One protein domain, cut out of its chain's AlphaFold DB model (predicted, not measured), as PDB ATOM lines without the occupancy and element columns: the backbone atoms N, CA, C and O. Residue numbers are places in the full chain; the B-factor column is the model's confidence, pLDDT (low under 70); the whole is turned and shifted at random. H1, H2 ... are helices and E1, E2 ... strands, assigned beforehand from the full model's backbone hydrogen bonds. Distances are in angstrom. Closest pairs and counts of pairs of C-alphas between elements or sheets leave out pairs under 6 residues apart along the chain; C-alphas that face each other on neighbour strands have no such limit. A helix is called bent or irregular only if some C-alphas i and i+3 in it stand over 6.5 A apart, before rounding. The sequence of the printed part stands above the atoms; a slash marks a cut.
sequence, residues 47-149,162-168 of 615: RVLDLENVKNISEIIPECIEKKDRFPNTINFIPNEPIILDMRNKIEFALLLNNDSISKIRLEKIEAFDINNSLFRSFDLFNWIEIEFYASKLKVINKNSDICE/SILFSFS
ATOM      1  N   ARG A  47     249.473 367.413 263.910       74.69
ATOM      2  CA  ARG A  47     248.634 366.825 262.858       74.69
ATOM      3  C   ARG A  47     249.532 366.186 261.812       74.69
ATOM      4  O   ARG A  47     250.023 366.877 260.917       74.69
ATOM      5  N   VAL A  48     249.752 364.890 261.977       83.69
ATOM      6  CA  VAL A  48     250.530 364.058 261.065       83.69
ATOM      7  C   VAL A  48     249.566 363.201 260.248       83.69
ATOM      8  O   VAL A  48     248.671 362.572 260.809       83.69
ATOM      9  N   LEU A  49     249.722 363.210 258.926       85.94
ATOM     10  CA  LEU A  49     249.055 362.289 258.013       85.94
ATOM     11  C   LEU A  49     250.065 361.233 257.564       85.94
ATOM     12  O   LEU A  49     250.936 361.530 256.748       85.94
ATOM     13  N   ASP A  50     249.933 360.016 258.087       86.50
ATOM     14  CA  ASP A  50     250.762 358.876 257.700       86.50
ATOM     15  C   ASP A  50     250.123 358.122 256.525       86.50
ATOM     16  O   ASP A  50     249.013 357.595 256.617       86.50
ATOM     17  N   LEU A  51     250.828 358.086 255.397       87.44
ATOM     18  CA  LEU A  51     250.464 357.371 254.178       87.44
ATOM     19  C   LEU A  51     251.393 356.165 254.030       87.44
ATOM     20  O   LEU A  51     252.409 356.212 253.331       87.44
ATOM     21  N   GLU A  52     251.053 355.091 254.738       89.62
ATOM     22  CA  GLU A  52     251.810 353.842 254.738       89.62
ATOM     23  C   GLU A  52     251.347 352.878 253.644       89.62
ATOM     24  O   GLU A  52     250.187 352.858 253.232       89.62
ATOM     25  N   ASN A  53     252.266 352.018 253.208       87.25
ATOM     26  CA  ASN A  53     252.005 350.900 252.302       87.25
ATOM     27  C   ASN A  53     251.441 351.306 250.928       87.25
ATOM     28  O   ASN A  53     250.855 350.486 250.214       87.25
ATOM     29  N   VAL A  54     251.661 352.558 250.525       84.62
ATOM     30  CA  VAL A  54     251.271 353.062 249.208       84.62
ATOM     31  C   VAL A  54     252.178 352.434 248.144       84.62
ATOM     32  O   VAL A  54     253.399 352.381 248.322       84.62
ATOM     33  N   LYS A  55     251.611 351.918 247.045       86.25
ATOM     34  CA  LYS A  55     252.429 351.372 245.943       86.25
ATOM     35  C   LYS A  55     252.927 352.485 245.039       86.25
ATOM     36  O   LYS A  55     254.064 352.451 244.579       86.25
ATOM     37  N   ASN A  56     252.066 353.466 244.785       82.31
ATOM     38  CA  ASN A  56     252.391 354.631 243.987       82.31
ATOM     39  C   ASN A  56     251.703 355.878 244.552       82.31
ATOM     40  O   ASN A  56     250.547 355.828 244.949       82.31
ATOM     41  N   ILE A  57     252.400 357.013 244.550       81.19
ATOM     42  CA  ILE A  57     251.854 358.303 244.972       81.19
ATOM     43  C   ILE A  57     250.570 358.674 244.209       81.19
ATOM     44  O   ILE A  57     249.684 359.291 244.790       81.19
ATOM     45  N   SER A  58     250.419 358.253 242.950       82.06
ATOM     46  CA  SER A  58     249.178 358.474 242.187       82.06
ATOM     47  C   SER A  58     247.941 357.761 242.747       82.06
ATOM     48  O   SER A  58     246.830 358.082 242.338       82.06
ATOM     49  N   GLU A  59     248.098 356.818 243.682       84.81
ATOM     50  CA  GLU A  59     246.974 356.183 244.383       84.81
ATOM     51  C   GLU A  59     246.355 357.101 245.452       84.81
ATOM     52  O   GLU A  59     245.256 356.827 245.936       84.81
ATOM     53  N   ILE A  60     247.037 358.187 245.829       81.19
ATOM     54  CA  ILE A  60     246.526 359.157 246.796       81.19
ATOM     55  C   ILE A  60     245.530 360.062 246.075       81.19
ATOM     56  O   ILE A  60     245.924 360.874 245.243       81.19
ATOM     57  N   ILE A  61     244.248 359.929 246.419       82.94
ATOM     58  CA  ILE A  61     243.153 360.771 245.918       82.94
ATOM     59  C   ILE A  61     242.857 361.831 246.989       82.94
ATOM     60  O   ILE A  61     242.220 361.503 247.998       82.94
ATOM     61  N   PRO A  62     243.330 363.085 246.837       76.00
ATOM     62  CA  PRO A  62     243.199 364.107 247.871       76.00
ATOM     63  C   PRO A  62     241.751 364.406 248.261       76.00
ATOM     64  O   PRO A  62     241.474 364.739 249.410       76.00
ATOM     65  N   GLU A  63     240.815 364.251 247.323       78.75
ATOM     66  CA  GLU A  63     239.386 364.474 247.534       78.75
ATOM     67  C   GLU A  63     238.771 363.502 248.549       78.75
ATOM     68  O   GLU A  63     237.756 363.825 249.165       78.75
ATOM     69  N   CYS A  64     239.376 362.326 248.742       75.12
ATOM     70  CA  CYS A  64     238.903 361.326 249.697       75.12
ATOM     71  C   CYS A  64     239.309 361.631 251.145       75.12
ATOM     72  O   CYS A  64     238.773 361.016 252.067       75.12
ATOM     73  N   ILE A  65     240.232 362.569 251.369       73.94
ATOM     74  CA  ILE A  65     240.633 362.984 252.714       73.94
ATOM     75  C   ILE A  65     239.593 364.002 253.194       73.94
ATOM     76  O   ILE A  65     239.615 365.168 252.798       73.94
ATOM     77  N   GLU A  66     238.624 363.536 253.999       65.31
ATOM     78  CA  GLU A  66     237.537 364.378 254.512       65.31
ATOM     79  C   GLU A  66     238.115 365.645 255.157       65.31
ATOM     80  O   GLU A  66     238.779 365.594 256.192       65.31
ATOM     81  N   LYS A  67     237.805 366.808 254.569       65.00
ATOM     82  CA  LYS A  67     238.240 368.144 255.020       65.00
ATOM     83  C   LYS A  67     237.612 368.579 256.351       65.00
ATOM     84  O   LYS A  67     237.495 369.773 256.615       65.00
ATOM     85  N   LYS A  68     237.135 367.632 257.160       57.97
ATOM     86  CA  LYS A  68     236.113 367.900 258.167       57.97
ATOM     87  C   LYS A  68     236.574 368.705 259.358       57.97
ATOM     88  O   LYS A  68     235.684 369.267 259.956       57.97
ATOM     89  N   ASP A  69     237.869 368.820 259.653       54.22
ATOM     90  CA  ASP A  69     238.399 369.935 260.445       54.22
ATOM     91  C   ASP A  69     239.936 369.903 260.474       54.22
ATOM     92  O   ASP A  69     240.559 369.259 261.318       54.22
ATOM     93  N   ARG A  70     240.525 370.738 259.605       67.81
ATOM     94  CA  ARG A  70     241.922 371.214 259.599       67.81
ATOM     95  C   ARG A  70     242.969 370.294 258.944       67.81
ATOM     96  O   ARG A  70     243.125 369.128 259.287       67.81
ATOM     97  N   PHE A  71     243.741 370.882 258.029       74.88
ATOM     98  CA  PHE A  71     244.806 370.221 257.270       74.88
ATOM     99  C   PHE A  71     245.967 369.730 258.160       74.88
ATOM    100  O   PHE A  71     246.236 370.346 259.205       74.88
ATOM    101  N   PRO A  72     246.658 368.644 257.758       78.31
ATOM    102  CA  PRO A  72     247.880 368.189 258.407       78.31
ATOM    103  C   PRO A  72     249.020 369.192 258.206       78.31
ATOM    104  O   PRO A  72     249.166 369.774 257.134       78.31
ATOM    105  N   ASN A  73     249.848 369.359 259.237       83.94
ATOM    106  CA  ASN A  73     251.086 370.136 259.129       83.94
ATOM    107  C   ASN A  73     252.235 369.257 258.621       83.94
ATOM    108  O   ASN A  73     253.183 369.766 258.030       83.94
ATOM    109  N   THR A  74     252.137 367.942 258.846       88.44
ATOM    110  CA  THR A  74     253.130 366.962 258.416       88.44
ATOM    111  C   THR A  74     252.457 365.854 257.619       88.44
ATOM    112  O   THR A  74     251.471 365.280 258.079       88.44
ATOM    113  N   ILE A  75     252.999 365.519 256.453       89.88
ATOM    114  CA  ILE A  75     252.598 364.347 255.672       89.88
ATOM    115  C   ILE A  75     253.787 363.395 255.613       89.88
ATOM    116  O   ILE A  75     254.829 363.755 255.069       89.88
ATOM    117  N   ASN A  76     253.630 362.186 256.144       90.44
ATOM    118  CA  ASN A  76     254.625 361.131 256.026       90.44
ATOM    119  C   ASN A  76     254.200 360.169 254.921       90.44
ATOM    120  O   ASN A  76     253.122 359.586 254.967       90.44
ATOM    121  N   PHE A  77     255.053 359.991 253.923       90.94
ATOM    122  CA  PHE A  77     254.829 359.093 252.806       90.94
ATOM    123  C   PHE A  77     255.811 357.925 252.878       90.94
ATOM    124  O   PHE A  77     257.014 358.094 252.652       90.94
ATOM    125  N   ILE A  78     255.287 356.737 253.188       90.88
ATOM    126  CA  ILE A  78     256.072 355.524 253.425       90.88
ATOM    127  C   ILE A  78     255.594 354.439 252.452       90.88
ATOM    128  O   ILE A  78     254.696 353.655 252.776       90.88
ATOM    129  N   PRO A  79     256.172 354.364 251.239       89.56
ATOM    130  CA  PRO A  79     255.743 353.381 250.262       89.56
ATOM    131  C   PRO A  79     256.140 351.967 250.703       89.56
ATOM    132  O   PRO A  79     257.067 351.762 251.499       89.56
ATOM    133  N   ASN A  80     255.447 350.961 250.175       88.81
ATOM    134  CA  ASN A  80     255.785 349.558 250.439       88.81
ATOM    135  C   ASN A  80     257.180 349.215 249.908       88.81
ATOM    136  O   ASN A  80     258.041 348.710 250.640       88.81
ATOM    137  N   GLU A  81     257.403 349.565 248.647       90.81
ATOM    138  CA  GLU A  81     258.626 349.321 247.895       90.81
ATOM    139  C   GLU A  81     259.324 350.643 247.572       90.81
ATOM    140  O   GLU A  81     258.680 351.694 247.581       90.81
ATOM    141  N   PRO A  82     260.638 350.625 247.299       92.06
ATOM    142  CA  PRO A  82     261.317 351.820 246.845       92.06
ATOM    143  C   PRO A  82     260.719 352.347 245.540       92.06
ATOM    144  O   PRO A  82     260.533 351.583 244.595       92.06
ATOM    145  N   ILE A  83     260.438 353.649 245.474       93.62
ATOM    146  CA  ILE A  83     259.818 354.263 244.292       93.62
ATOM    147  C   ILE A  83     260.765 355.226 243.585       93.62
ATOM    148  O   ILE A  83     261.578 355.910 244.207       93.62
ATOM    149  N   ILE A  84     260.627 355.316 242.266       92.31
ATOM    150  CA  ILE A  84     261.241 356.377 241.468       92.31
ATOM    151  C   ILE A  84     260.254 357.536 241.433       92.31
ATOM    152  O   ILE A  84     259.111 357.347 241.027       92.31
ATOM    153  N   LEU A  85     260.676 358.728 241.840       89.88
ATOM    154  CA  LEU A  85     259.845 359.918 241.718       89.88
ATOM    155  C   LEU A  85     259.861 360.407 240.262       89.88
ATOM    156  O   LEU A  85     260.809 361.067 239.833       89.88
ATOM    157  N   ASP A  86     258.819 360.047 239.505       87.69
ATOM    158  CA  ASP A  86     258.600 360.426 238.104       87.69
ATOM    159  C   ASP A  86     257.219 361.088 237.877       87.69
ATOM    160  O   ASP A  86     256.435 361.263 238.808       87.69
ATOM    161  N   MET A  87     256.902 361.478 236.634       75.62
ATOM    162  CA  MET A  87     255.633 362.150 236.302       75.62
ATOM    163  C   MET A  87     254.374 361.320 236.592       75.62
ATOM    164  O   MET A  87     253.308 361.896 236.794       75.62
ATOM    165  N   ARG A  88     254.467 359.983 236.619       78.62
ATOM    166  CA  ARG A  88     253.329 359.114 236.978       78.62
ATOM    167  C   ARG A  88     253.006 359.200 238.465       78.62
ATOM    168  O   ARG A  88     251.942 358.758 238.885       78.62
ATOM    169  N   ASN A  89     253.908 359.804 239.227       67.00
ATOM    170  CA  ASN A  89     253.814 360.014 240.657       67.00
ATOM    171  C   ASN A  89     253.647 361.509 240.947       67.00
ATOM    172  O   ASN A  89     254.117 361.989 241.975       67.00
ATOM    173  N   LYS A  90     253.043 362.273 240.023       70.75
ATOM    174  CA  LYS A  90     252.766 363.690 240.244       70.75
ATOM    175  C   LYS A  90     251.854 363.819 241.456       70.75
ATOM    176  O   LYS A  90     250.775 363.237 241.494       70.75
ATOM    177  N   ILE A  91     252.313 364.582 242.437       67.75
ATOM    178  CA  ILE A  91     251.636 364.686 243.718       67.75
ATOM    179  C   ILE A  91     250.878 365.996 243.749       67.75
ATOM    180  O   ILE A  91     251.483 367.064 243.759       67.75
ATOM    181  N   GLU A  92     249.554 365.934 243.806       76.00
ATOM    182  CA  GLU A  92     248.724 367.123 244.010       76.00
ATOM    183  C   GLU A  92     248.602 367.451 245.502       76.00
ATOM    184  O   GLU A  92     247.524 367.715 246.032       76.00
ATOM    185  N   PHE A  93     249.747 367.472 246.197       72.19
ATOM    186  CA  PHE A  93     249.832 367.822 247.617       72.19
ATOM    187  C   PHE A  93     249.242 369.203 247.915       72.19
ATOM    188  O   PHE A  93     248.821 369.453 249.037       72.19
ATOM    189  N   ALA A  94     249.159 370.085 246.918       75.62
ATOM    190  CA  ALA A  94     248.530 371.390 247.075       75.62
ATOM    191  C   ALA A  94     247.076 371.321 247.564       75.62
ATOM    192  O   ALA A  94     246.609 372.248 248.211       75.62
ATOM    193  N   LEU A  95     246.363 370.223 247.301       79.81
ATOM    194  CA  LEU A  95     245.002 370.028 247.806       79.81
ATOM    195  C   LEU A  95     244.965 369.570 249.276       79.81
ATOM    196  O   LEU A  95     243.915 369.662 249.914       79.81
ATOM    197  N   LEU A  96     246.093 369.076 249.797       78.75
ATOM    198  CA  LEU A  96     246.239 368.496 251.137       78.75
ATOM    199  C   LEU A  96     246.873 369.438 252.156       78.75
ATOM    200  O   LEU A  96     246.808 369.165 253.352       78.75
ATOM    201  N   LEU A  97     247.496 370.516 251.695       81.44
ATOM    202  CA  LEU A  97     248.214 371.454 252.543       81.44
ATOM    203  C   LEU A  97     247.379 372.706 252.802       81.44
ATOM    204  O   LEU A  97     246.612 373.156 251.952       81.44
ATOM    205  N   ASN A  98     247.552 373.287 253.987       78.19
ATOM    206  CA  ASN A  98     246.984 374.593 254.301       78.19
ATOM    207  C   ASN A  98     247.920 375.702 253.823       78.19
ATOM    208  O   ASN A  98     249.115 375.660 254.118       78.19
ATOM    209  N   ASN A  99     247.376 376.725 253.170       79.25
ATOM    210  CA  ASN A  99     248.164 377.864 252.691       79.25
ATOM    211  C   ASN A  99     248.826 378.651 253.840       79.25
ATOM    212  O   ASN A  99     249.876 379.258 253.639       79.25
ATOM    213  N   ASP A 100     248.243 378.603 255.043       76.75
ATOM    214  CA  ASP A 100     248.661 379.436 256.178       76.75
ATOM    215  C   ASP A 100     249.706 378.783 257.105       76.75
ATOM    216  O   ASP A 100     250.144 379.414 258.066       76.75
ATOM    217  N   SER A 101     250.113 377.526 256.873       78.06
ATOM    218  CA  SER A 101     251.033 376.813 257.774       78.06
ATOM    219  C   SER A 101     252.249 376.218 257.075       78.06
ATOM    220  O   SER A 101     252.162 375.731 255.947       78.06
ATOM    221  N   ILE A 102     253.364 376.178 257.813       73.75
ATOM    222  CA  ILE A 102     254.553 375.395 257.465       73.75
ATOM    223  C   ILE A 102     254.112 373.957 257.224       73.75
ATOM    224  O   ILE A 102     253.608 373.287 258.128       73.75
ATOM    225  N   SER A 103     254.287 373.526 255.985       86.69
ATOM    226  CA  SER A 103     253.920 372.194 255.544       86.69
ATOM    227  C   SER A 103     255.184 371.363 255.397       86.69
ATOM    228  O   SER A 103     256.064 371.697 254.603       86.69
ATOM    229  N   LYS A 104     255.274 370.292 256.181       92.81
ATOM    230  CA  LYS A 104     256.398 369.360 256.195       92.81
ATOM    231  C   LYS A 104     256.003 368.067 255.493       92.81
ATOM    232  O   LYS A 104     254.984 367.466 255.819       92.81
ATOM    233  N   ILE A 105     256.799 367.624 254.530       92.56
ATOM    234  CA  ILE A 105     256.550 366.394 253.776       92.56
ATOM    235  C   ILE A 105     257.743 365.472 253.954       92.56
ATOM    236  O   ILE A 105     258.830 365.746 253.457       92.56
ATOM    237  N   ARG A 106     257.530 364.354 254.637       94.00
ATOM    238  CA  ARG A 106     258.528 363.305 254.804       94.00
ATOM    239  C   ARG A 106     258.326 362.239 253.738       94.00
ATOM    240  O   ARG A 106     257.261 361.638 253.654       94.00
ATOM    241  N   LEU A 107     259.350 361.990 252.936       93.94
ATOM    242  CA  LEU A 107     259.370 360.991 251.875       93.94
ATOM    243  C   LEU A 107     260.351 359.875 252.243       93.94
ATOM    244  O   LEU A 107     261.552 360.114 252.401       93.94
ATOM    245  N   GLU A 108     259.857 358.644 252.352       94.00
ATOM    246  CA  GLU A 108     260.693 357.477 252.625       94.00
ATOM    247  C   GLU A 108     260.902 356.588 251.399       94.00
ATOM    248  O   GLU A 108     260.069 356.526 250.497       94.00
ATOM    249  N   LYS A 109     262.020 355.849 251.387       92.88
ATOM    250  CA  LYS A 109     262.339 354.825 250.374       92.88
ATOM    251  C   LYS A 109     262.282 355.344 248.927       92.88
ATOM    252  O   LYS A 109     261.904 354.619 248.011       92.88
ATOM    253  N   ILE A 110     262.701 356.576 248.676       94.12
ATOM    254  CA  ILE A 110     262.868 357.068 247.307       94.12
ATOM    255  C   ILE A 110     264.119 356.427 246.707       94.12
ATOM    256  O   ILE A 110     265.215 356.576 247.239       94.12
ATOM    257  N   GLU A 111     263.979 355.688 245.610       94.38
ATOM    258  CA  GLU A 111     265.112 355.055 244.933       94.38
ATOM    259  C   GLU A 111     265.853 356.018 244.002       94.38
ATOM    260  O   GLU A 111     267.077 355.926 243.875       94.38
ATOM    261  N   ALA A 112     265.121 356.900 243.324       93.75
ATOM    262  CA  ALA A 112     265.698 357.857 242.393       93.75
ATOM    263  C   ALA A 112     264.729 358.986 242.015       93.75
ATOM    264  O   ALA A 112     263.523 358.890 242.237       93.75
ATOM    265  N   PHE A 113     265.276 360.014 241.366       92.00
ATOM    266  CA  PHE A 113     264.576 361.179 240.834       92.00
ATOM    267  C   PHE A 113     264.655 361.208 239.300       92.00
ATOM    268  O   PHE A 113     265.747 361.080 238.739       92.00
ATOM    269  N   ASP A 114     263.519 361.402 238.625       89.56
ATOM    270  CA  ASP A 114     263.461 361.692 237.184       89.56
ATOM    271  C   ASP A 114     263.455 363.211 236.956       89.56
ATOM    272  O   ASP A 114     262.462 363.896 237.212       89.56
ATOM    273  N   ILE A 115     264.578 363.737 236.468       83.88
ATOM    274  CA  ILE A 115     264.819 365.178 236.275       83.88
ATOM    275  C   ILE A 115     264.020 365.805 235.127       83.88
ATOM    276  O   ILE A 115     263.949 367.027 235.026       83.88
ATOM    277  N   ASN A 116     263.388 365.009 234.262       82.81
ATOM    278  CA  ASN A 116     262.610 365.558 233.149       82.81
ATOM    279  C   ASN A 116     261.279 366.180 233.608       82.81
ATOM    280  O   ASN A 116     260.572 366.810 232.818       82.81
ATOM    281  N   ASN A 117     260.924 366.028 234.885       74.69
ATOM    282  CA  ASN A 117     259.584 366.270 235.393       74.69
ATOM    283  C   ASN A 117     259.588 367.266 236.557       74.69
ATOM    284  O   ASN A 117     260.387 367.162 237.478       74.69
ATOM    285  N   SER A 118     258.635 368.202 236.560       78.88
ATOM    286  CA  SER A 118     258.411 369.092 237.709       78.88
ATOM    287  C   SER A 118     257.446 368.437 238.700       78.88
ATOM    288  O   SER A 118     256.231 368.610 238.617       78.88
ATOM    289  N   LEU A 119     257.985 367.649 239.633       77.75
ATOM    290  CA  LEU A 119     257.187 366.934 240.641       77.75
ATOM    291  C   LEU A 119     256.397 367.879 241.553       77.75
ATOM    292  O   LEU A 119     255.284 367.561 241.959       77.75
ATOM    293  N   PHE A 120     256.969 369.046 241.843       82.44
ATOM    294  CA  PHE A 120     256.511 369.946 242.899       82.44
ATOM    295  C   PHE A 120     255.855 371.234 242.386       82.44
ATOM    296  O   PHE A 120     255.638 372.173 243.141       82.44
ATOM    297  N   ARG A 121     255.471 371.289 241.104       82.00
ATOM    298  CA  ARG A 121     254.881 372.494 240.486       82.00
ATOM    299  C   ARG A 121     253.575 372.963 241.145       82.00
ATOM    300  O   ARG A 121     253.197 374.120 241.012       82.00
ATOM    301  N   SER A 122     252.856 372.080 241.832       81.69
ATOM    302  CA  SER A 122     251.626 372.446 242.544       81.69
ATOM    303  C   SER A 122     251.885 373.312 243.783       81.69
ATOM    304  O   SER A 122     250.956 373.921 244.301       81.69
ATOM    305  N   PHE A 123     253.130 373.396 244.253       84.44
ATOM    306  CA  PHE A 123     253.501 374.150 245.449       84.44
ATOM    307  C   PHE A 123     253.624 375.653 245.261       84.44
ATOM    308  O   PHE A 123     253.901 376.387 246.205       84.44
ATOM    309  N   ASP A 124     253.313 376.117 244.060       82.69
ATOM    310  CA  ASP A 124     253.328 377.512 243.674       82.69
ATOM    311  C   ASP A 124     252.490 378.456 244.552       82.69
ATOM    312  O   ASP A 124     252.702 379.665 244.456       82.69
ATOM    313  N   LEU A 125     251.582 377.917 245.371       83.06
ATOM    314  CA  LEU A 125     250.635 378.646 246.219       83.06
ATOM    315  C   LEU A 125     251.049 378.755 247.698       83.06
ATOM    316  O   LEU A 125     250.367 379.450 248.447       83.06
ATOM    317  N   PHE A 126     252.122 378.086 248.132       84.12
ATOM    318  CA  PHE A 126     252.500 378.027 249.550       84.12
ATOM    319  C   PHE A 126     253.688 378.928 249.866       84.12
ATOM    320  O   PHE A 126     254.639 379.028 249.095       84.12
ATOM    321  N   ASN A 127     253.647 379.533 251.053       85.69
ATOM    322  CA  ASN A 127     254.719 380.402 251.534       85.69
ATOM    323  C   ASN A 127     255.924 379.615 252.067       85.69
ATOM    324  O   ASN A 127     257.049 380.103 251.982       85.69
ATOM    325  N   TRP A 128     255.686 378.431 252.652       90.81
ATOM    326  CA  TRP A 128     256.744 377.623 253.253       90.81
ATOM    327  C   TRP A 128     256.494 376.120 253.158       90.81
ATOM    328  O   TRP A 128     255.573 375.596 253.789       90.81
ATOM    329  N   ILE A 129     257.362 375.418 252.425       93.06
ATOM    330  CA  ILE A 129     257.342 373.951 252.329       93.06
ATOM    331  C   ILE A 129     258.721 373.386 252.645       93.06
ATOM    332  O   ILE A 129     259.732 373.811 252.079       93.06
ATOM    333  N   GLU A 130     258.724 372.395 253.527       94.94
ATOM    334  CA  GLU A 130     259.885 371.604 253.912       94.94
ATOM    335  C   GLU A 130     259.704 370.167 253.420       94.94
ATOM    336  O   GLU A 130     258.682 369.538 253.699       94.94
ATOM    337  N   ILE A 131     260.686 369.639 252.690       95.19
ATOM    338  CA  ILE A 131     260.703 368.233 252.273       95.19
ATOM    339  C   ILE A 131     261.862 367.514 252.949       95.19
ATOM    340  O   ILE A 131     263.012 367.919 252.803       95.19
ATOM    341  N   GLU A 132     261.569 366.404 253.619       96.12
ATOM    342  CA  GLU A 132     262.571 365.534 254.221       96.12
ATOM    343  C   GLU A 132     262.631 364.176 253.528       96.12
ATOM    344  O   GLU A 132     261.604 363.546 253.289       96.12
ATOM    345  N   PHE A 133     263.833 363.668 253.285       95.50
ATOM    346  CA  PHE A 133     264.055 362.343 252.717       95.50
ATOM    347  C   PHE A 133     264.648 361.382 253.754       95.50
ATOM    348  O   PHE A 133     265.670 361.683 254.378       95.50
ATOM    349  N   TYR A 134     264.062 360.187 253.887       93.06
ATOM    350  CA  TYR A 134     264.547 359.106 254.759       93.06
ATOM    351  C   TYR A 134     264.645 357.776 254.020       93.06
ATOM    352  O   TYR A 134     263.927 357.525 253.055       93.06
ATOM    353  N   ALA A 135     265.583 356.925 254.442       90.44
ATOM    354  CA  ALA A 135     265.859 355.603 253.879       90.44
ATOM    355  C   ALA A 135     265.895 355.582 252.334       90.44
ATOM    356  O   ALA A 135     265.528 354.593 251.701       90.44
ATOM    357  N   SER A 136     266.308 356.699 251.736       93.69
ATOM    358  CA  SER A 136     266.225 356.987 250.304       93.69
ATOM    359  C   SER A 136     267.615 356.964 249.666       93.69
ATOM    360  O   SER A 136     268.631 356.892 250.357       93.69
ATOM    361  N   LYS A 137     267.690 357.028 248.341       95.12
ATOM    362  CA  LYS A 137     268.932 357.173 247.583       95.12
ATOM    363  C   LYS A 137     268.878 358.477 246.792       95.12
ATOM    364  O   LYS A 137     267.948 358.701 246.021       95.12
ATOM    365  N   LEU A 138     269.907 359.309 246.928       94.12
ATOM    366  CA  LEU A 138     270.092 360.478 246.073       94.12
ATOM    367  C   LEU A 138     270.673 360.027 244.730       94.12
ATOM    368  O   LEU A 138     271.875 360.105 244.483       94.12
ATOM    369  N   LYS A 139     269.810 359.473 243.877       92.88
ATOM    370  CA  LYS A 139     270.168 358.987 242.545       92.88
ATOM    371  C   LYS A 139     269.292 359.664 241.508       92.88
ATOM    372  O   LYS A 139     268.075 359.687 241.642       92.88
ATOM    373  N   VAL A 140     269.903 360.170 240.449       89.75
ATOM    374  CA  VAL A 140     269.167 360.683 239.293       89.75
ATOM    375  C   VAL A 140     269.064 359.577 238.252       89.75
ATOM    376  O   VAL A 140     270.031 358.848 238.022       89.75
ATOM    377  N   ILE A 141     267.895 359.430 237.638       88.56
ATOM    378  CA  ILE A 141     267.701 358.568 236.475       88.56
ATOM    379  C   ILE A 141     267.308 359.456 235.303       88.56
ATOM    380  O   ILE A 141     266.351 360.220 235.388       88.56
ATOM    381  N   ASN A 142     268.022 359.299 234.192       82.19
ATOM    382  CA  ASN A 142     267.546 359.716 232.887       82.19
ATOM    383  C   ASN A 142     267.448 358.475 231.996       82.19
ATOM    384  O   ASN A 142     268.395 357.696 231.917       82.19
ATOM    385  N   LYS A 143     266.305 358.270 231.337       79.88
ATOM    386  CA  LYS A 143     266.094 357.100 230.470       79.88
ATOM    387  C   LYS A 143     266.874 357.185 229.152       79.88
ATOM    388  O   LYS A 143     267.072 356.153 228.522       79.88
ATOM    389  N   ASN A 144     267.303 358.386 228.750       74.88
ATOM    390  CA  ASN A 144     267.696 358.661 227.366       74.88
ATOM    391  C   ASN A 144     269.161 359.092 227.162       74.88
ATOM    392  O   ASN A 144     269.569 359.234 226.013       74.88
ATOM    393  N   SER A 145     269.953 359.324 228.214       72.19
ATOM    394  CA  SER A 145     271.358 359.740 228.071       72.19
ATOM    395  C   SER A 145     272.155 359.558 229.359       72.19
ATOM    396  O   SER A 145     271.579 359.349 230.433       72.19
ATOM    397  N   ASP A 146     273.473 359.748 229.257       71.69
ATOM    398  CA  ASP A 146     274.303 360.020 230.422       71.69
ATOM    399  C   ASP A 146     273.746 361.228 231.189       71.69
ATOM    400  O   ASP A 146     273.304 362.239 230.630       71.69
ATOM    401  N   ILE A 147     273.681 361.049 232.506       67.06
ATOM    402  CA  ILE A 147     272.723 361.702 233.406       67.06
ATOM    403  C   ILE A 147     272.916 363.231 233.501       67.06
ATOM    404  O   ILE A 147     271.985 363.929 233.897       67.06
ATOM    405  N   CYS A 148     274.079 363.765 233.110       81.12
ATOM    406  CA  CYS A 148     274.424 365.185 233.266       81.12
ATOM    407  C   CYS A 148     274.694 365.954 231.966       81.12
ATOM    408  O   CYS A 148     275.192 367.072 232.033       81.12
ATOM    409  N   GLU A 149     274.370 365.398 230.797       80.31
ATOM    410  CA  GLU A 149     274.582 366.092 229.511       80.31
ATOM    411  C   GLU A 149     273.351 366.875 229.020       80.31
ATOM    412  O   GLU A 149     273.400 367.562 227.999       80.31
ATOM    413  N   SER A 162     262.696 374.581 252.176       96.12
ATOM    414  CA  SER A 162     263.705 373.731 252.793       96.12
ATOM    415  C   SER A 162     263.693 372.316 252.218       96.12
ATOM    416  O   SER A 162     262.632 371.747 251.949       96.12
ATOM    417  N   ILE A 163     264.884 371.746 252.034       96.62
ATOM    418  CA  ILE A 163     265.084 370.341 251.684       96.62
ATOM    419  C   ILE A 163     266.077 369.735 252.672       96.62
ATOM    420  O   ILE A 163     267.191 370.234 252.818       96.62
ATOM    421  N   LEU A 164     265.699 368.622 253.295       97.06
ATOM    422  CA  LEU A 164     266.541 367.863 254.207       97.06
ATOM    423  C   LEU A 164     266.724 366.428 253.707       97.06
ATOM    424  O   LEU A 164     265.769 365.680 253.516       97.06
ATOM    425  N   PHE A 165     267.971 366.011 253.542       96.62
ATOM    426  CA  PHE A 165     268.343 364.619 253.331       96.62
ATOM    427  C   PHE A 165     268.870 364.055 254.650       96.62
ATOM    428  O   PHE A 165     269.950 364.433 255.098       96.62
ATOM    429  N   SER A 166     268.098 363.178 255.294       93.81
ATOM    430  CA  SER A 166     268.434 362.650 256.623       93.81
ATOM    431  C   SER A 166     269.661 361.727 256.615       93.81
ATOM    432  O   SER A 166     270.110 361.245 255.573       93.81
ATOM    433  N   PHE A 167     270.157 361.381 257.808       87.44
ATOM    434  CA  PHE A 167     271.312 360.493 258.021       87.44
ATOM    435  C   PHE A 167     271.191 359.081 257.412       87.44
ATOM    436  O   PHE A 167     272.177 358.330 257.379       87.44
ATOM    437  N   SER A 168     269.975 358.708 257.004       84.62
ATOM    438  CA  SER A 168     269.613 357.422 256.405       84.62
ATOM    439  C   SER A 168     269.612 357.444 254.869       84.62
ATOM    440  O   SER A 168     269.483 356.388 254.244       84.62
TER     441      SER A 168
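AT A GLANCE: This is residues 47 to 149 and 162 to 168 of the 615 residues of the protein "Hypothetical protein" of Brachionus calyciflorus (UniProt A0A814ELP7). Little of this model is regular structure: the chain winds in stacked turns, five parallel strands, E1 E2 E4 E6 E7, making a twisted wall with returning links over one face. E3 and E5 pair as a small parallel sheet. The printed part has 110 residues, 42 in named elements, mostly strand, in the order E1 E2 E3 E4 E5 H1 E6 E7. It is compact, radius of gyration of the C-alphas 14.2 A, spanning 47 by 28 by 28 A.

IN THESE COORDINATES: E1, residues 48 to 54, begins at C-alpha 48 (250.530, 364.058, 261.065) and is 16.2 A long. E2 is 74 to 79, E3 83 to 85, E4 103 to 108, E5 110 to 114, H1 121 to 125, E6 129 to 134, and E7 162 to 165, ending at C-alpha 165 (268.343, 364.619, 253.331).

HOW THE PARTS SIT: Within hydrogen-bond range are N 51 and O 76 of E1 and E2, N 77 and O 106 of E2 and E4, N 105 and O 130 of E4 and E6, N 133 and O 164 of E6 and E7, and N 111 and O 83 of E5 and E3, each 2.8 A. H1, not on the sheet, is irregular, C-alphas 122 and 125 being 7.3 A apart, with 0 of 1 O i to N i+4 and 0 of 2 O i to N i+3 pairs within range.

THE WHOLE: The farthest C-alphas, Lys 68 and Glu 149, are 48.0 A apart. Residues 150 to 161 are cut out, C-alphas 149 and 162 being 26.8 A apart. Links E1 to E2 and E3 to E4 are long. Residues 66 to 70, 89, 91 and 147 have pLDDT under 70.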